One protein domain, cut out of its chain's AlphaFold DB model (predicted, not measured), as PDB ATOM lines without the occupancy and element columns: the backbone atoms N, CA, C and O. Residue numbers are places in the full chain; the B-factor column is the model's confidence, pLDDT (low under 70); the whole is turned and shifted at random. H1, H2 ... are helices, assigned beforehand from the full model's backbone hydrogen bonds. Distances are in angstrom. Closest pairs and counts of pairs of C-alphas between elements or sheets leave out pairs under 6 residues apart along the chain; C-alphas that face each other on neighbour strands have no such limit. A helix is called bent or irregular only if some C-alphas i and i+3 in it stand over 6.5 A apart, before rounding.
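This is residues 90 to 232 of the 232 residues of an uncharacterized protein of Tenacibaculum finnmarkense (UniProt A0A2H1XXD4). One long helix, H6, runs through the middle, with H8 folded back alongside it, H1 and H7 packed on its last part, and H5 slanting across its first residues, 171 to 175. The 143 printed residues hold eight named helices, H1 to H8 in that order, and no named strand: all helix, with mostly crossed packing, neighbours at large angles. The whole is compact, with a radius of gyration of the C-alphas of 16.1 A and spans of 50 by 38 by 34 A.

H1, residues 90 to 102, touches H4, residues 142 to 145, with residues 100 to 102 alone; the closest C-alphas, of Cys 100 and Ile 142, are 5.6 A apart. H1 touches the hub H6, residues 171 to 196, about perpendicular at 83 degrees, with residues 95 to 99 alone; closest are C-alphas 99 and 190, 6.8 A. H2, residues 111 to 114, touches no helix. H3, residues 124 to 133, is close to but not clearly touching H5, residues 148 to 165. H5 touches H6 at a steep tilt of 50 degrees; closest are C-alphas 159 and 171, 5.1 A. H7, residues 198 to 206, touches H6; closest are C-alphas 200 and 194, 5.3 A. H8, residues 209 to 223, touches H6 at a shallow tilt of 20 degrees, opposite ways; closest are C-alphas 213 and 184, 4.9 A. Every O i to N i+4 pair is within hydrogen-bond range in H5, but 8 of 9 in H1, 4 of 6 in H3, 20 of 22 in H6, 9 of 11 in H8 and 1 of 5 in H7, beside 4 of 6 O i to N i+3 pairs; H2 and H4 are too short.

H1 begins at C-alpha 90 (520.895, 479.877, 420.354). H5 is 25.6 A long, H6 37.5 A, with a kink of 37 degrees near residue 189, and H8 21.6 A, ending at C-alpha 223 (528.670, 458.083, 441.337). H7 is irregular: C-alphas 199 and 202 are 7.5 A apart.

The two farthest C-alphas, of Lys 166 and Lys 198, are 50.7 A apart. The printed part has no cut and no long link. The pLDDT is under 70 at residues 111, 113 to 116, 129 to 138 and 227 to 232.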
ATOM      1  N   THR A  90     521.466 480.304 421.632       90.69
ATOM      2  CA  THR A  90     520.895 479.877 420.354       90.69
ATOM      3  C   THR A  90     521.972 479.445 419.362       90.69
ATOM      4  O   THR A  90     521.815 478.423 418.709       90.69
ATOM      5  N   THR A  91     523.085 480.177 419.266       90.81
ATOM      6  CA  THR A  91     524.169 479.855 418.327       90.81
ATOM      7  C   THR A  91     524.801 478.506 418.656       90.81
ATOM      8  O   THR A  91     524.952 477.674 417.764       90.81
ATOM      9  N   PHE A  92     525.099 478.258 419.936       92.75
ATOM     10  CA  PHE A  92     525.593 476.970 420.414       92.75
ATOM     11  C   PHE A  92     524.593 475.862 420.122       92.75
ATOM     12  O   PHE A  92     524.949 474.854 419.524       92.75
ATOM     13  N   PHE A  93     523.336 476.055 420.524       92.81
ATOM     14  CA  PHE A  93     522.301 475.044 420.375       92.81
ATOM     15  C   PHE A  93     522.098 474.655 418.906       92.81
ATOM     16  O   PHE A  93     522.058 473.471 418.583       92.81
ATOM     17  N   ASN A  94     522.036 475.640 418.009       91.12
ATOM     18  CA  ASN A  94     521.892 475.410 416.574       91.12
ATOM     19  C   ASN A  94     523.103 474.668 416.002       91.12
ATOM     20  O   ASN A  94     522.937 473.692 415.278       91.12
ATOM     21  N   ALA A  95     524.317 475.110 416.345       91.81
ATOM     22  CA  ALA A  95     525.541 474.463 415.892       91.81
ATOM     23  C   ALA A  95     525.633 473.017 416.398       91.81
ATOM     24  O   ALA A  95     525.940 472.126 415.613       91.81
ATOM     25  N   TYR A  96     525.315 472.780 417.673       93.38
ATOM     26  CA  TYR A  96     525.370 471.458 418.291       93.38
ATOM     27  C   TYR A  96     524.310 470.517 417.718       93.38
ATOM     28  O   TYR A  96     524.603 469.367 417.418       93.38
ATOM     29  N   THR A  97     523.087 471.003 417.497       92.25
ATOM     30  CA  THR A  97     522.013 470.189 416.910       92.25
ATOM     31  C   THR A  97     522.338 469.811 415.460       92.25
ATOM     32  O   THR A  97     522.158 468.656 415.086       92.25
ATOM     33  N   ASN A  98     522.878 470.747 414.669       90.19
ATOM     34  CA  ASN A  98     523.358 470.454 413.314       90.19
ATOM     35  C   ASN A  98     524.517 469.453 413.330       90.19
ATOM     36  O   ASN A  98     524.518 468.518 412.545       90.19
ATOM     37  N   PHE A  99     525.469 469.600 414.253       92.25
ATOM     38  CA  PHE A  99     526.534 468.614 414.429       92.25
ATOM     39  C   PHE A  99     525.968 467.221 414.756       92.25
ATOM     40  O   PHE A  99     526.352 466.237 414.132       92.25
ATOM     41  N   CYS A 100     524.999 467.130 415.673       92.00
ATOM     42  CA  CYS A 100     524.346 465.869 416.026       92.00
ATOM     43  C   CYS A 100     523.592 465.213 414.857       92.00
ATOM     44  O   CYS A 100     523.395 464.000 414.894       92.00
ATOM     45  N   PHE A 101     523.154 465.988 413.856       88.81
ATOM     46  CA  PHE A 101     522.484 465.466 412.660       88.81
ATOM     47  C   PHE A 101     523.391 464.540 411.848       88.81
ATOM     48  O   PHE A 101     522.941 463.481 411.408       88.81
ATOM     49  N   ASP A 102     524.666 464.912 411.725       87.44
ATOM     50  CA  ASP A 102     525.673 464.152 410.984       87.44
ATOM     51  C   ASP A 102     526.488 463.206 411.883       87.44
ATOM     52  O   ASP A 102     527.096 462.250 411.402       87.44
ATOM     53  N   ALA A 103     526.505 463.451 413.197       90.56
ATOM     54  CA  ALA A 103     527.244 462.634 414.147       90.56
ATOM     55  C   ALA A 103     526.657 461.221 414.277       90.56
ATOM     56  O   ALA A 103     525.441 460.997 414.275       90.56
ATOM     57  N   VAL A 104     527.549 460.256 414.483       88.62
ATOM     58  CA  VAL A 104     527.214 458.843 414.673       88.62
ATOM     59  C   VAL A 104     527.616 458.367 416.060       88.62
ATOM     60  O   VAL A 104     528.560 458.883 416.656       88.62
ATOM     61  N   ILE A 105     526.900 457.371 416.584       83.88
ATOM     62  CA  ILE A 105     527.103 456.886 417.953       83.88
ATOM     63  C   ILE A 105     528.497 456.292 418.180       83.88
ATOM     64  O   ILE A 105     528.987 456.338 419.297       83.88
ATOM     65  N   THR A 106     529.170 455.816 417.130       80.69
ATOM     66  CA  THR A 106     530.551 455.309 417.201       80.69
ATOM     67  C   THR A 106     531.589 456.387 417.521       80.69
ATOM     68  O   THR A 106     532.720 456.054 417.852       80.69
ATOM     69  N   MET A 107     531.225 457.674 417.461       86.19
ATOM     70  CA  MET A 107     532.053 458.763 418.000       86.19
ATOM     71  C   MET A 107     532.093 458.749 419.536       86.19
ATOM     72  O   MET A 107     532.986 459.341 420.136       86.19
ATOM     73  N   VAL A 108     531.131 458.089 420.181       83.81
ATOM     74  CA  VAL A 108     531.130 457.847 421.622       83.81
ATOM     75  C   VAL A 108     531.867 456.538 421.869       83.81
ATOM     76  O   VAL A 108     531.500 455.500 421.319       83.81
ATOM     77  N   ASP A 109     532.887 456.574 422.721       77.44
ATOM     78  CA  ASP A 109     533.564 455.361 423.170       77.44
ATOM     79  C   ASP A 109     532.655 454.637 424.172       77.44
ATOM     80  O   ASP A 109     532.686 454.869 425.379       77.44
ATOM     81  N   ILE A 110     531.752 453.813 423.649       73.00
ATOM     82  CA  ILE A 110     530.785 453.071 424.463       73.00
ATOM     83  C   ILE A 110     531.500 451.982 425.256       73.00
ATOM     84  O   ILE A 110     531.106 451.695 426.385       73.00
ATOM     85  N   ASP A 111     532.590 451.433 424.717       68.50
ATOM     86  CA  ASP A 111     533.383 450.405 425.381       68.50
ATOM     87  C   ASP A 111     534.080 450.937 426.634       68.50
ATOM     88  O   ASP A 111     534.112 450.240 427.650       68.50
ATOM     89  N   LYS A 112     534.496 452.209 426.637       70.75
ATOM     90  CA  LYS A 112     534.916 452.930 427.849       70.75
ATOM     91  C   LYS A 112     533.852 452.918 428.960       70.75
ATOM     92  O   LYS A 112     534.211 453.001 430.134       70.75
ATOM     93  N   TYR A 113     532.566 452.775 428.627       65.25
ATOM     94  CA  TYR A 113     531.452 452.665 429.584       65.25
ATOM     95  C   TYR A 113     530.937 451.236 429.788       65.25
ATOM     96  O   TYR A 113     530.245 450.970 430.770       65.25
ATOM     97  N   CYS A 114     531.276 450.303 428.896       58.50
ATOM     98  CA  CYS A 114     530.864 448.900 428.970       58.50
ATOM     99  C   CYS A 114     531.453 448.160 430.183       58.50
ATOM    100  O   CYS A 114     530.933 447.109 430.572       58.50
ATOM    101  N   TYR A 115     532.503 448.695 430.810       58.88
ATOM    102  CA  TYR A 115     533.082 448.153 432.037       58.88
ATOM    103  C   TYR A 115     532.300 448.646 433.264       58.88
ATOM    104  O   TYR A 115     532.696 449.571 433.962       58.88
ATOM    105  N   LYS A 116     531.137 448.006 433.456       62.00
ATOM    106  CA  LYS A 116     530.253 447.972 434.634       62.00
ATOM    107  C   LYS A 116     530.186 449.263 435.457       62.00
ATOM    108  O   LYS A 116     530.855 449.377 436.478       62.00
ATOM    109  N   TRP A 117     529.267 450.156 435.084       80.69
ATOM    110  CA  TRP A 117     528.754 451.170 436.013       80.69
ATOM    111  C   TRP A 117     528.029 450.448 437.145       80.69
ATOM    112  O   TRP A 117     526.879 450.055 436.972       80.69
ATOM    113  N   ASP A 118     528.713 450.191 438.255       78.44
ATOM    114  CA  ASP A 118     528.154 449.489 439.414       78.44
ATOM    115  C   ASP A 118     527.348 448.218 439.038       78.44
ATOM    116  O   ASP A 118     526.210 448.007 439.445       78.44
ATOM    117  N   GLY A 119     527.898 447.394 438.134       74.94
ATOM    118  CA  GLY A 119     527.244 446.169 437.645       74.94
ATOM    119  C   GLY A 119     526.350 446.315 436.404       74.94
ATOM    120  O   GLY A 119     525.948 445.296 435.841       74.94
ATOM    121  N   LEU A 120     526.088 447.532 435.919       83.38
ATOM    122  CA  LEU A 120     525.337 447.785 434.683       83.38
ATOM    123  C   LEU A 120     526.201 447.553 433.441       83.38
ATOM    124  O   LEU A 120     527.267 448.145 433.283       83.38
ATOM    125  N   ASN A 121     525.719 446.728 432.521       83.12
ATOM    126  CA  ASN A 121     526.404 446.416 431.277       83.12
ATOM    127  C   ASN A 121     525.725 447.126 430.104       83.12
ATOM    128  O   ASN A 121     524.612 446.768 429.731       83.12
ATOM    129  N   PHE A 122     526.419 448.078 429.480       80.94
ATOM    130  CA  PHE A 122     525.919 448.823 428.321       80.94
ATOM    131  C   PHE A 122     526.148 448.125 426.972       80.94
ATOM    132  O   PHE A 122     525.726 448.649 425.948       80.94
ATOM    133  N   LYS A 123     526.717 446.909 426.932       78.44
ATOM    134  CA  LYS A 123     526.898 446.153 425.675       78.44
ATOM    135  C   LYS A 123     525.589 445.852 424.937       78.44
ATOM    136  O   LYS A 123     525.630 445.608 423.737       78.44
ATOM    137  N   PHE A 124     524.427 445.896 425.600       79.06
ATOM    138  CA  PHE A 124     523.133 445.786 424.905       79.06
ATOM    139  C   PHE A 124     522.901 446.939 423.917       79.06
ATOM    140  O   PHE A 124     522.120 446.806 422.980       79.06
ATOM    141  N   LEU A 125     523.588 448.068 424.090       78.44
ATOM    142  CA  LEU A 125     523.564 449.137 423.110       78.44
ATOM    143  C   LEU A 125     524.137 448.660 421.772       78.44
ATOM    144  O   LEU A 125     523.561 448.974 420.739       78.44
ATOM    145  N   ASN A 126     525.163 447.799 421.774       74.81
ATOM    146  CA  ASN A 126     525.702 447.218 420.541       74.81
ATOM    147  C   ASN A 126     524.643 446.418 419.781       74.81
ATOM    148  O   ASN A 126     524.560 446.539 418.565       74.81
ATOM    149  N   SER A 127     523.779 445.657 420.460       73.00
ATOM    150  CA  SER A 127     522.698 444.939 419.770       73.00
ATOM    151  C   SER A 127     521.603 445.879 419.252       73.00
ATOM    152  O   SER A 127     521.061 445.635 418.173       73.00
ATOM    153  N   LEU A 128     521.324 446.986 419.951       70.25
ATOM    154  CA  LEU A 128     520.470 448.062 419.433       70.25
ATOM    155  C   LEU A 128     521.091 448.735 418.196       70.25
ATOM    156  O   LEU A 128     520.367 449.041 417.253       70.25
ATOM    157  N   PHE A 129     522.417 448.896 418.148       68.81
ATOM    158  CA  PHE A 129     523.130 449.463 416.996       68.81
ATOM    159  C   PHE A 129     523.200 448.501 415.805       68.81
ATOM    160  O   PHE A 129     523.090 448.929 414.658       68.81
ATOM    161  N   LEU A 130     523.331 447.196 416.063       61.06
ATOM    162  CA  LEU A 130     523.383 446.152 415.035       61.06
ATOM    163  C   LEU A 130     522.026 445.912 414.353       61.06
ATOM    164  O   LEU A 130     522.000 445.569 413.173       61.06
ATOM    165  N   LYS A 131     520.897 446.143 415.041       60.16
ATOM    166  CA  LYS A 131     519.559 446.071 414.417       60.16
ATOM    167  C   LYS A 131     519.382 447.065 413.264       60.16
ATOM    168  O   LYS A 131     518.681 446.767 412.301       60.16
ATOM    169  N   ASP A 132     520.043 448.219 413.328       52.34
ATOM    170  CA  ASP A 132     519.987 449.224 412.260       52.34
ATOM    171  C   ASP A 132     520.907 448.839 411.073       52.34
ATOM    172  O   ASP A 132     520.608 449.170 409.926       52.34
ATOM    173  N   LEU A 133     521.961 448.040 411.299       49.84
ATOM    174  CA  LEU A 133     522.853 447.526 410.245       49.84
ATOM    175  C   LEU A 133     522.170 446.517 409.312       49.84
ATOM    176  O   LEU A 133     522.419 446.545 408.106       49.84
ATOM    177  N   SER A 134     521.236 445.705 409.819       50.12
ATOM    178  CA  SER A 134     520.396 444.839 408.971       50.12
ATOM    179  C   SER A 134     519.453 445.607 408.034       50.12
ATOM    180  O   SER A 134     518.912 445.014 407.106       50.12
ATOM    181  N   SER A 135     519.288 446.922 408.229       55.03
ATOM    182  CA  SER A 135     518.541 447.806 407.320       55.03
ATOM    183  C   SER A 135     519.420 448.503 406.267       55.03
ATOM    184  O   SER A 135     518.938 449.345 405.513       55.03
ATOM    185  N   GLY A 136     520.720 448.179 406.207       51.91
ATOM    186  CA  GLY A 136     521.682 448.791 405.283       51.91
ATOM    187  C   GLY A 136     522.302 450.106 405.776       51.91
ATOM    188  O   GLY A 136     523.122 450.699 405.070       51.91
ATOM    189  N   LYS A 137     521.969 450.577 406.986       57.88
ATOM    190  CA  LYS A 137     522.626 451.743 407.598       57.88
ATOM    191  C   LYS A 137     523.965 451.350 408.218       57.88
ATOM    192  O   LYS A 137     524.038 450.413 408.996       57.88
ATOM    193  N   LYS A 138     525.028 452.110 407.935       59.62
ATOM    194  CA  LYS A 138     526.393 451.818 408.425       59.62
ATOM    195  C   LYS A 138     526.610 452.100 409.920       59.62
ATOM    196  O   LYS A 138     527.562 451.582 410.488       59.62
ATOM    197  N   SER A 139     525.779 452.938 410.542       72.00
ATOM    198  CA  SER A 139     525.853 453.279 411.970       72.00
ATOM    199  C   SER A 139     524.577 453.987 412.431       72.00
ATOM    200  O   SER A 139     523.953 454.701 411.644       72.00
ATOM    201  N   LEU A 140     524.235 453.864 413.719       82.06
ATOM    202  CA  LEU A 140     523.188 454.666 414.356       82.06
ATOM    203  C   LEU A 140     523.633 456.138 414.446       82.06
ATOM    204  O   LEU A 140     524.743 456.422 414.913       82.06
ATOM    205  N   ARG A 141     522.777 457.075 414.025       86.94
ATOM    206  CA  ARG A 141     523.030 458.518 414.183       86.94
ATOM    207  C   ARG A 141     522.709 458.978 415.601       86.94
ATOM    208  O   ARG A 141     521.817 458.436 416.255       86.94
ATOM    209  N   ILE A 142     523.375 460.033 416.060       90.62
ATOM    210  CA  ILE A 142     523.140 460.604 417.395       90.62
ATOM    211  C   ILE A 142     521.693 461.086 417.568       90.62
ATOM    212  O   ILE A 142     521.112 460.904 418.639       90.62
ATOM    213  N   LEU A 143     521.070 461.652 416.530       89.50
ATOM    214  CA  LEU A 143     519.653 462.030 416.611       89.50
ATOM    215  C   LEU A 143     518.741 460.823 416.825       89.50
ATOM    216  O   LEU A 143     517.842 460.886 417.663       89.50
ATOM    217  N   ASP A 144     518.999 459.724 416.114       87.88
ATOM    218  CA  ASP A 144     518.217 458.497 416.247       87.88
ATOM    219  C   ASP A 144     518.379 457.934 417.673       87.88
ATOM    220  O   ASP A 144     517.385 457.606 418.319       87.88
ATOM    221  N   PHE A 145     519.594 457.957 418.240       90.44
ATOM    222  CA  PHE A 145     519.834 457.601 419.646       90.44
ATOM    223  C   PHE A 145     518.980 458.415 420.638       90.44
ATOM    224  O   PHE A 145     518.451 457.858 421.603       90.44
ATOM    225  N   PHE A 146     518.799 459.719 420.407       92.75
ATOM    226  CA  PHE A 146     517.966 460.584 421.255       92.75
ATOM    227  C   PHE A 146     516.458 460.493 420.971       92.75
ATOM    228  O   PHE A 146     515.665 461.180 421.633       92.75
ATOM    229  N   SER A 147     516.035 459.654 420.023       91.69
ATOM    230  CA  SER A 147     514.623 459.436 419.718       91.69
ATOM    231  C   SER A 147     513.864 458.833 420.901       91.69
ATOM    232  O   SER A 147     514.417 458.156 421.768       91.69
ATOM    233  N   ASN A 148     512.551 459.071 420.952       91.75
ATOM    234  CA  ASN A 148     511.707 458.517 422.014       91.75
ATOM    235  C   ASN A 148     511.706 456.983 422.032       91.75
ATOM    236  O   ASN A 148     511.574 456.407 423.106       91.75
ATOM    237  N   GLU A 149     511.811 456.347 420.869       90.31
ATOM    238  CA  GLU A 149     511.798 454.893 420.725       90.31
ATOM    239  C   GLU A 149     513.054 454.273 421.341       90.31
ATOM    240  O   GLU A 149     512.951 453.545 422.327       90.31
ATOM    241  N   ILE A 150     514.239 454.676 420.870       89.81
ATOM    242  CA  ILE A 150     515.506 454.143 421.388       89.81
ATOM    243  C   ILE A 150     515.654 454.450 422.879       89.81
ATOM    244  O   ILE A 150     516.008 453.575 423.663       89.81
ATOM    245  N   GLN A 151     515.303 455.659 423.321       93.56
ATOM    246  CA  GLN A 151     515.380 456.018 424.740       93.56
ATOM    247  C   GLN A 151     514.436 455.176 425.617       93.56
ATOM    248  O   GLN A 151     514.779 454.867 426.758       93.56
ATOM    249  N   LYS A 152     513.260 454.773 425.108       93.75
ATOM    250  CA  LYS A 152     512.352 453.853 425.817       93.75
ATOM    251  C   LYS A 152     512.944 452.451 425.914       93.75
ATOM    252  O   LYS A 152     512.886 451.864 426.995       93.75
ATOM    253  N   ASP A 153     513.527 451.948 424.832       91.88
ATOM    254  CA  ASP A 153     514.141 450.619 424.795       91.88
ATOM    255  C   ASP A 153     515.353 450.528 425.722       91.88
ATOM    256  O   ASP A 153     515.444 449.604 426.534       91.88
ATOM    257  N   VAL A 154     516.224 451.540 425.691       91.56
ATOM    258  CA  VAL A 154     517.362 451.647 426.611       91.56
ATOM    259  C   VAL A 154     516.876 451.698 428.058       91.56
ATOM    260  O   VAL A 154     517.369 450.951 428.900       91.56
ATOM    261  N   ASN A 155     515.861 452.515 428.363       94.50
ATOM    262  CA  ASN A 155     515.313 452.592 429.717       94.50
ATOM    263  C   ASN A 155     514.712 451.255 430.180       94.50
ATOM    264  O   ASN A 155     514.861 450.883 431.340       94.50
ATOM    265  N   LYS A 156     514.024 450.527 429.290       94.69
ATOM    266  CA  LYS A 156     513.445 449.211 429.591       94.69
ATOM    267  C   LYS A 156     514.529 448.201 429.949       94.69
ATOM    268  O   LYS A 156     514.350 447.443 430.898       94.69
ATOM    269  N   GLU A 157     515.638 448.196 429.219       92.88
ATOM    270  CA  GLU A 157     516.748 447.288 429.501       92.88
ATOM    271  C   GLU A 157     517.484 447.661 430.793       92.88
ATOM    272  O   GLU A 157     517.763 446.792 431.616       92.88
ATOM    273  N   LEU A 158     517.692 448.959 431.041       93.12
ATOM    274  CA  LEU A 158     518.256 449.443 432.304       93.12
ATOM    275  C   LEU A 158     517.398 449.053 433.511       93.12
ATOM    276  O   LEU A 158     517.952 448.632 434.522       93.12
ATOM    277  N   LYS A 159     516.062 449.138 433.412       95.44
ATOM    278  CA  LYS A 159     515.157 448.694 434.489       95.44
ATOM    279  C   LYS A 159     515.401 447.237 434.865       95.44
ATOM    280  O   LYS A 159     515.628 446.955 436.035       95.44
ATOM    281  N   LYS A 160     515.446 446.340 433.874       94.50
ATOM    282  CA  LYS A 160     515.712 444.915 434.115       94.50
ATOM    283  C   LYS A 160     517.056 444.695 434.804       94.50
ATOM    284  O   LYS A 160     517.135 443.926 435.751       94.50
ATOM    285  N   GLN A 161     518.119 445.354 434.336       92.31
ATOM    286  CA  GLN A 161     519.449 445.185 434.928       92.31
ATOM    287  C   GLN A 161     519.506 445.696 436.371       92.31
ATOM    288  O   GLN A 161     520.084 445.033 437.226       92.31
ATOM    289  N   ILE A 162     518.888 446.846 436.649       92.75
ATOM    290  CA  ILE A 162     518.806 447.423 437.995       92.75
ATOM    291  C   ILE A 162     518.058 446.489 438.948       92.75
ATOM    292  O   ILE A 162     518.544 446.238 440.048       92.75
ATOM    293  N   GLU A 163     516.917 445.947 438.517       94.31
ATOM    294  CA  GLU A 163     516.121 444.991 439.294       94.31
ATOM    295  C   GLU A 163     516.909 443.699 439.562       94.31
ATOM    296  O   GLU A 163     517.013 443.264 440.710       94.31
ATOM    297  N   ASN A 164     517.544 443.132 438.530       93.19
ATOM    298  CA  ASN A 164     518.337 441.902 438.637       93.19
ATOM    299  C   ASN A 164     519.554 442.061 439.560       93.19
ATOM    300  O   ASN A 164     519.876 441.155 440.326       93.19
ATOM    301  N   ASN A 165     520.219 443.216 439.499       91.56
ATOM    302  CA  ASN A 165     521.413 443.511 440.288       91.56
ATOM    303  C   ASN A 165     521.090 444.153 441.651       91.56
ATOM    304  O   ASN A 165     522.012 444.412 442.421       91.56
ATOM    305  N   LYS A 166     519.807 444.405 441.958       92.06
ATOM    306  CA  LYS A 166     519.333 445.055 443.194       92.06
ATOM    307  C   LYS A 166     520.013 446.406 443.468       92.06
ATOM    308  O   LYS A 166     520.386 446.704 444.602       92.06
ATOM    309  N   LEU A 167     520.185 447.218 442.426       90.06
ATOM    310  CA  LEU A 167     520.836 448.529 442.532       90.06
ATOM    311  C   LEU A 167     519.877 449.583 443.102       90.06
ATOM    312  O   LEU A 167     518.664 449.507 442.911       90.06
ATOM    313  N   SER A 168     520.424 450.597 443.773       90.69
ATOM    314  CA  SER A 168     519.649 451.664 444.431       90.69
ATOM    315  C   SER A 168     519.192 452.789 443.489       90.69
ATOM    316  O   SER A 168     518.337 453.595 443.859       90.69
ATOM    317  N   TYR A 169     519.748 452.862 442.278       91.56
ATOM    318  CA  TYR A 169     519.438 453.903 441.294       91.56
ATOM    319  C   TYR A 169     518.162 453.603 440.508       91.56
ATOM    320  O   TYR A 169     517.797 452.450 440.297       91.56
ATOM    321  N   SER A 170     517.526 454.641 439.960       94.44
ATOM    322  CA  SER A 170     516.441 454.449 438.987       94.44
ATOM    323  C   SER A 170     516.965 454.351 437.547       94.44
ATOM    324  O   SER A 170     517.928 455.017 437.172       94.44
ATOM    325  N   ALA A 171     516.283 453.591 436.683       94.38
ATOM    326  CA  ALA A 171     516.659 453.488 435.264       94.38
ATOM    327  C   ALA A 171     516.655 454.844 434.543       94.38
ATOM    328  O   ALA A 171     517.548 455.139 433.753       94.38
ATOM    329  N   THR A 172     515.694 455.709 434.877       94.56
ATOM    330  CA  THR A 172     515.601 457.069 434.334       94.56
ATOM    331  C   THR A 172     516.811 457.918 434.725       94.56
ATOM    332  O   THR A 172     517.291 458.724 433.931       94.56
ATOM    333  N   GLU A 173     517.301 457.773 435.953       93.81
ATOM    334  CA  GLU A 173     518.487 458.472 436.440       93.81
ATOM    335  C   GLU A 173     519.749 457.998 435.717       93.81
ATOM    336  O   GLU A 173     520.476 458.829 435.176       93.81
ATOM    337  N   VAL A 174     519.937 456.680 435.609       92.88
ATOM    338  CA  VAL A 174     521.053 456.080 434.863       92.88
ATOM    339  C   VAL A 174     521.029 456.507 433.396       92.88
ATOM    340  O   VAL A 174     522.051 456.934 432.869       92.88
ATOM    341  N   LEU A 175     519.866 456.469 432.736       93.50
ATOM    342  CA  LEU A 175     519.726 456.915 431.348       93.50
ATOM    343  C   LEU A 175     520.070 458.400 431.187       93.50
ATOM    344  O   LEU A 175     520.707 458.794 430.212       93.50
ATOM    345  N   ASN A 176     519.661 459.242 432.136       93.19
ATOM    346  CA  ASN A 176     520.002 460.659 432.106       93.19
ATOM    347  C   ASN A 176     521.507 460.890 432.243       93.19
ATOM    348  O   ASN A 176     522.036 461.766 431.561       93.19
ATOM    349  N   ASP A 177     522.188 460.135 433.101       91.88
ATOM    350  CA  ASP A 177     523.638 460.237 433.253       91.88
ATOM    351  C   ASP A 177     524.372 459.654 432.041       91.88
ATOM    352  O   ASP A 177     525.305 460.275 431.539       91.88
ATOM    353  N   PHE A 178     523.882 458.558 431.462       90.62
ATOM    354  CA  PHE A 178     524.398 458.035 430.199       90.62
ATOM    355  C   PHE A 178     524.269 459.055 429.054       90.62
ATOM    356  O   PHE A 178     525.239 459.335 428.352       90.62
ATOM    357  N   ASN A 179     523.111 459.708 428.920       92.81
ATOM    358  CA  ASN A 179     522.899 460.778 427.940       92.81
ATOM    359  C   ASN A 179     523.855 461.970 428.139       92.81
ATOM    360  O   ASN A 179     524.261 462.598 427.159       92.81
ATOM    361  N   LYS A 180     524.231 462.290 429.387       91.88
ATOM    362  CA  LYS A 180     525.265 463.302 429.664       91.88
ATOM    363  C   LYS A 180     526.644 462.827 429.221       91.88
ATOM    364  O   LYS A 180     527.369 463.610 428.627       91.88
ATOM    365  N   MET A 181     527.000 461.567 429.472       89.00
ATOM    366  CA  MET A 181     528.287 461.019 429.028       89.00
ATOM    367  C   MET A 181     528.415 461.058 427.504       89.00
ATOM    368  O   MET A 181     529.416 461.561 427.000       89.00
ATOM    369  N   VAL A 182     527.356 460.663 426.787       90.94
ATOM    370  CA  VAL A 182     527.251 460.823 425.326       90.94
ATOM    371  C   VAL A 182     527.462 462.284 424.924       90.94
ATOM    372  O   VAL A 182     528.287 462.572 424.063       90.94
ATOM    373  N   PHE A 183     526.763 463.225 425.568       92.75
ATOM    374  CA  PHE A 183     526.941 464.657 425.313       92.75
ATOM    375  C   PHE A 183     528.399 465.109 425.514       92.75
ATOM    376  O   PHE A 183     528.952 465.781 424.650       92.75
ATOM    377  N   TYR A 184     529.040 464.715 426.615       90.94
ATOM    378  CA  TYR A 184     530.413 465.107 426.933       90.94
ATOM    379  C   TYR A 184     531.456 464.533 425.978       90.94
ATOM    380  O   TYR A 184     532.422 465.221 425.656       90.94
ATOM    381  N   ASP A 185     531.280 463.304 425.504       88.94
ATOM    382  CA  ASP A 185     532.187 462.750 424.498       88.94
ATOM    383  C   ASP A 185     532.031 463.459 423.159       88.94
ATOM    384  O   ASP A 185     533.026 463.833 422.536       88.94
ATOM    385  N   LEU A 186     530.790 463.757 422.773       92.12
ATOM    386  CA  LEU A 186     530.501 464.533 421.575       92.12
ATOM    387  C   LEU A 186     531.056 465.960 421.637       92.12
ATOM    388  O   LEU A 186     531.386 466.505 420.588       92.12
ATOM    389  N   LEU A 187     531.219 466.564 422.824       91.56
ATOM    390  CA  LEU A 187     531.804 467.906 422.948       91.56
ATOM    391  C   LEU A 187     533.227 468.002 422.386       91.56
ATOM    392  O   LEU A 187     533.611 469.069 421.915       91.56
ATOM    393  N   GLU A 188     534.004 466.919 422.406       86.00
ATOM    394  CA  GLU A 188     535.363 466.915 421.856       86.00
ATOM    395  C   GLU A 188     535.350 467.043 420.328       86.00
ATOM    396  O   GLU A 188     535.960 467.956 419.763       86.00
ATOM    397  N   TYR A 189     534.563 466.196 419.664       90.38
ATOM    398  CA  TYR A 189     534.338 466.259 418.218       90.38
ATOM    399  C   TYR A 189     533.645 467.557 417.812       90.38
ATOM    400  O   TYR A 189     533.991 468.177 416.805       90.38
ATOM    401  N   PHE A 190     532.703 468.018 418.630       92.44
ATOM    402  CA  PHE A 190     532.026 469.280 418.408       92.44
ATOM    403  C   PHE A 190     532.984 470.469 418.521       92.44
ATOM    404  O   PHE A 190     532.901 471.394 417.721       92.44
ATOM    405  N   ASN A 191     533.940 470.450 419.453       90.31
ATOM    406  CA  ASN A 191     534.967 471.486 419.546       90.31
ATOM    407  C   ASN A 191     535.813 471.549 418.265       90.31
ATOM    408  O   ASN A 191     536.094 472.635 417.755       90.31
ATOM    409  N   PHE A 192     536.177 470.393 417.703       87.44
ATOM    410  CA  PHE A 192     536.845 470.330 416.402       87.44
ATOM    411  C   PHE A 192     535.964 470.919 415.286       87.44
ATOM    412  O   PHE A 192     536.414 471.787 414.535       87.44
ATOM    413  N   TYR A 193     534.685 470.537 415.244       88.31
ATOM    414  CA  TYR A 193     533.696 471.083 414.311       88.31
ATOM    415  C   TYR A 193     533.568 472.617 414.415       88.31
ATOM    416  O   TYR A 193     533.594 473.316 413.400       88.31
ATOM    417  N   LEU A 194     533.508 473.169 415.632       89.25
ATOM    418  CA  LEU A 194     533.413 474.613 415.868       89.25
ATOM    419  C   LEU A 194     534.638 475.377 415.353       89.25
ATOM    420  O   LEU A 194     534.481 476.485 414.832       89.25
ATOM    421  N   LYS A 195     535.840 474.801 415.485       85.50
ATOM    422  CA  LYS A 195     537.098 475.398 415.002       85.50
ATOM    423  C   LYS A 195     537.163 475.464 413.473       85.50
ATOM    424  O   LYS A 195     537.784 476.386 412.940       85.50
ATOM    425  N   GLY A 196     536.489 474.541 412.785       80.88
ATOM    426  CA  GLY A 196     536.420 474.485 411.323       80.88
ATOM    427  C   GLY A 196     535.619 475.619 410.671       80.88
ATOM    428  O   GLY A 196     535.808 475.896 409.489       80.88
ATOM    429  N   SER A 197     534.761 476.325 411.418       80.00
ATOM    430  CA  SER A 197     533.910 477.395 410.880       80.00
ATOM    431  C   SER A 197     534.218 478.761 411.498       80.00
ATOM    432  O   SER A 197     534.217 478.949 412.716       80.00
ATOM    433  N   LYS A 198     534.406 479.775 410.639       76.19
ATOM    434  CA  LYS A 198     534.592 481.174 411.071       76.19
ATOM    435  C   LYS A 198     533.408 481.685 411.906       76.19
ATOM    436  O   LYS A 198     533.625 482.438 412.845       76.19
ATOM    437  N   LYS A 199     532.177 481.252 411.596       74.12
ATOM    438  CA  LYS A 199     530.941 481.721 412.255       74.12
ATOM    439  C   LYS A 199     530.783 481.226 413.694       74.12
ATOM    440  O   LYS A 199     529.994 481.787 414.442       74.12
ATOM    441  N   THR A 200     531.481 480.159 414.067       81.81
ATOM    442  CA  THR A 200     531.297 479.480 415.357       81.81
ATOM    443  C   THR A 200     532.513 479.568 416.267       81.81
ATOM    444  O   THR A 200     532.467 479.082 417.394       81.81
ATOM    445  N   ARG A 201     533.590 480.218 415.816       80.38
ATOM    446  CA  ARG A 201     534.845 480.336 416.565       80.38
ATOM    447  C   ARG A 201     534.671 481.035 417.915       80.38
ATOM    448  O   ARG A 201     535.303 480.641 418.886       80.38
ATOM    449  N   GLU A 202     533.767 482.009 418.004       84.75
ATOM    450  CA  GLU A 202     533.433 482.692 419.263       84.75
ATOM    451  C   GLU A 202     532.898 481.736 420.339       84.75
ATOM    452  O   GLU A 202     533.132 481.949 421.526       84.75
ATOM    453  N   LEU A 203     532.228 480.647 419.941       87.38
ATOM    454  CA  LEU A 203     531.732 479.643 420.881       87.38
ATOM    455  C   LEU A 203     532.868 478.865 421.549       87.38
ATOM    456  O   LEU A 203     532.708 478.476 422.700       87.38
ATOM    457  N   VAL A 204     533.995 478.674 420.855       84.44
ATOM    458  CA  VAL A 204     535.189 478.006 421.404       84.44
ATOM    459  C   VAL A 204     535.801 478.841 422.525       84.44
ATOM    460  O   VAL A 204     536.243 478.293 423.525       84.44
ATOM    461  N   TYR A 205     535.805 480.168 422.379       82.19
ATOM    462  CA  TYR A 205     536.298 481.066 423.426       82.19
ATOM    463  C   TYR A 205     535.297 481.225 424.568       82.19
ATOM    464  O   TYR A 205     535.692 481.333 425.724       82.19
ATOM    465  N   LYS A 206     533.996 481.250 424.253       87.31
ATOM    466  CA  LYS A 206     532.947 481.409 425.260       87.31
ATOM    467  C   LYS A 206     532.802 480.175 426.150       87.31
ATOM    468  O   LYS A 206     532.572 480.314 427.349       87.31
ATOM    469  N   TYR A 207     532.861 478.986 425.559       84.88
ATOM    470  CA  TYR A 207     532.675 477.731 426.268       84.88
ATOM    471  C   TYR A 207     533.978 476.949 426.267       84.88
ATOM    472  O   TYR A 207     534.376 476.399 425.242       84.88
ATOM    473  N   ASP A 208     534.597 476.840 427.439       84.31
ATOM    474  CA  ASP A 208     535.652 475.857 427.660       84.31
ATOM    475  C   ASP A 208     535.025 474.452 427.699       84.31
ATOM    476  O   ASP A 208     534.644 473.918 428.744       84.31
ATOM    477  N   LEU A 209     534.833 473.873 426.512       82.31
ATOM    478  CA  LEU A 209     534.195 472.566 426.345       82.31
ATOM    479  C   LEU A 209     535.007 471.438 426.980       82.31
ATOM    480  O   LEU A 209     534.424 470.452 427.432       82.31
ATOM    481  N   SER A 210     536.327 471.599 427.057       77.62
ATOM    482  CA  SER A 210     537.213 470.662 427.740       77.62
ATOM    483  C   SER A 210     536.965 470.686 429.248       77.62
ATOM    484  O   SER A 210     536.810 469.622 429.849       77.62
ATOM    485  N   TYR A 211     536.829 471.873 429.845       79.06
ATOM    486  CA  TYR A 211     536.437 472.025 431.248       79.06
ATOM    487  C   TYR A 211     535.050 471.432 431.522       79.06
ATOM    488  O   TYR A 211     534.886 470.640 432.454       79.06
ATOM    489  N   ILE A 212     534.054 471.754 430.685       79.81
ATOM    490  CA  ILE A 212     532.684 471.228 430.821       79.81
ATOM    491  C   ILE A 212     532.685 469.695 430.770       79.81
ATOM    492  O   ILE A 212     532.069 469.060 431.626       79.81
ATOM    493  N   LYS A 213     533.410 469.101 429.813       81.94
ATOM    494  CA  LYS A 213     533.586 467.647 429.705       81.94
ATOM    495  C   LYS A 213     534.221 467.073 430.970       81.94
ATOM    496  O   LYS A 213     533.653 466.168 431.575       81.94
ATOM    497  N   PHE A 214     535.376 467.595 431.379       78.31
ATOM    498  CA  PHE A 214     536.141 467.051 432.500       78.31
ATOM    499  C   PHE A 214     535.339 467.059 433.807       78.31
ATOM    500  O   PHE A 214     535.198 466.022 434.459       78.31
ATOM    501  N   HIS A 215     534.765 468.208 434.165       80.00
ATOM    502  CA  HIS A 215     533.993 468.337 435.399       80.00
ATOM    503  C   HIS A 215     532.693 467.539 435.347       80.00
ATOM    504  O   HIS A 215     532.353 466.855 436.310       80.00
ATOM    505  N   GLY A 216     531.998 467.573 434.212       79.88
ATOM    506  CA  GLY A 216     530.744 466.859 434.039       79.88
ATOM    507  C   GLY A 216     530.884 465.336 434.098       79.88
ATOM    508  O   GLY A 216     530.025 464.663 434.671       79.88
ATOM    509  N   GLN A 217     531.967 464.785 433.538       84.31
ATOM    510  CA  GLN A 217     532.244 463.347 433.593       84.31
ATOM    511  C   GLN A 217     532.644 462.907 435.005       84.31
ATOM    512  O   GLN A 217     532.192 461.856 435.454       84.31
ATOM    513  N   LYS A 218     533.439 463.704 435.731       83.88
ATOM    514  CA  LYS A 218     533.940 463.352 437.071       83.88
ATOM    515  C   LYS A 218     532.820 462.972 438.045       83.88
ATOM    516  O   LYS A 218     532.940 461.955 438.729       83.88
ATOM    517  N   ASP A 219     531.733 463.739 438.070       84.38
ATOM    518  CA  ASP A 219     530.597 463.479 438.963       84.38
ATOM    519  C   ASP A 219     529.957 462.113 438.671       84.38
ATOM    520  O   ASP A 219     529.717 461.322 439.583       84.38
ATOM    521  N   ILE A 220     529.749 461.787 437.394       87.12
ATOM    522  CA  ILE A 220     529.140 460.517 436.968       87.12
ATOM    523  C   ILE A 220     530.082 459.343 437.252       87.12
ATOM    524  O   ILE A 220     529.649 458.312 437.764       87.12
ATOM    525  N   LEU A 221     531.378 459.512 436.984       83.94
ATOM    526  CA  LEU A 221     532.393 458.494 437.258       83.94
ATOM    527  C   LEU A 221     532.473 458.152 438.745       83.94
ATOM    528  O   LEU A 221     532.516 456.974 439.094       83.94
ATOM    529  N   SER A 222     532.425 459.169 439.609       84.00
ATOM    530  CA  SER A 222     532.402 458.966 441.060       84.00
ATOM    531  C   SER A 222     531.125 458.274 441.531       84.00
ATOM    532  O   SER A 222     531.188 457.379 442.366       84.00
ATOM    533  N   LYS A 223     529.972 458.634 440.958       86.81
ATOM    534  CA  LYS A 223     528.670 458.083 441.337       86.81
ATOM    535  C   LYS A 223     528.564 456.581 441.081       86.81
ATOM    536  O   LYS A 223     528.003 455.869 441.901       86.81
ATOM    537  N   TYR A 224     529.089 456.108 439.955       84.75
ATOM    538  CA  TYR A 224     528.964 454.709 439.535       84.75
ATOM    539  C   TYR A 224     530.234 453.880 439.775       84.75
ATOM    540  O   TYR A 224     530.357 452.787 439.221       84.75
ATOM    541  N   ASN A 225     531.182 454.401 440.568       77.81
ATOM    542  CA  ASN A 225     532.479 453.772 440.844       77.81
ATOM    543  C   ASN A 225     533.192 453.285 439.568       77.81
ATOM    544  O   ASN A 225     533.764 452.195 439.527       77.81
ATOM    545  N   ILE A 226     533.132 454.082 438.499       74.31
ATOM    546  CA  ILE A 226     533.674 453.695 437.197       74.31
ATOM    547  C   ILE A 226     535.191 453.848 437.245       74.31
ATOM    548  O   ILE A 226     535.721 454.959 437.296       74.31
ATOM    549  N   VAL A 227     535.897 452.722 437.188       64.38
ATOM    550  CA  VAL A 227     537.350 452.697 437.041       64.38
ATOM    551  C   VAL A 227     537.667 452.531 435.563       64.38
ATOM    552  O   VAL A 227     537.375 451.492 434.973       64.38
ATOM    553  N   PHE A 228     538.289 453.541 434.952       61.69
ATOM    554  CA  PHE A 228     538.863 453.355 433.625       61.69
ATOM    555  C   PHE A 228     540.011 452.362 433.738       61.69
ATOM    556  O   PHE A 228     541.072 452.675 434.280       61.69
ATOM    557  N   LEU A 229     539.806 451.159 433.213       47.50
ATOM    558  CA  LEU A 229     540.923 450.289 432.898       47.50
ATOM    559  C   LEU A 229     541.734 451.036 431.838       47.50
ATOM    560  O   LEU A 229     541.270 451.232 430.717       47.50
ATOM    561  N   LYS A 230     542.923 451.526 432.210       39.97
ATOM    562  CA  LYS A 230     543.920 451.911 431.211       39.97
ATOM    563  C   LYS A 230     544.129 450.663 430.362       39.97
ATOM    564  O   LYS A 230     544.692 449.692 430.865       39.97
ATOM    565  N   ASN A 231     543.627 450.679 429.129       37.09
ATOM    566  CA  ASN A 231     543.969 449.663 428.148       37.09
ATOM    567  C   ASN A 231     545.503 449.626 428.086       37.09
ATOM    568  O   ASN A 231     546.134 450.643 427.786       37.09
ATOM    569  N   LYS A 232     546.072 448.501 428.521       32.59
ATOM    570  CA  LYS A 232     547.454 448.127 428.229       32.59
ATOM    571  C   LYS A 232     547.552 447.756 426.760       32.59
ATOM    572  O   LYS A 232     546.578 447.150 426.263       32.59
TER     573      LYS A 232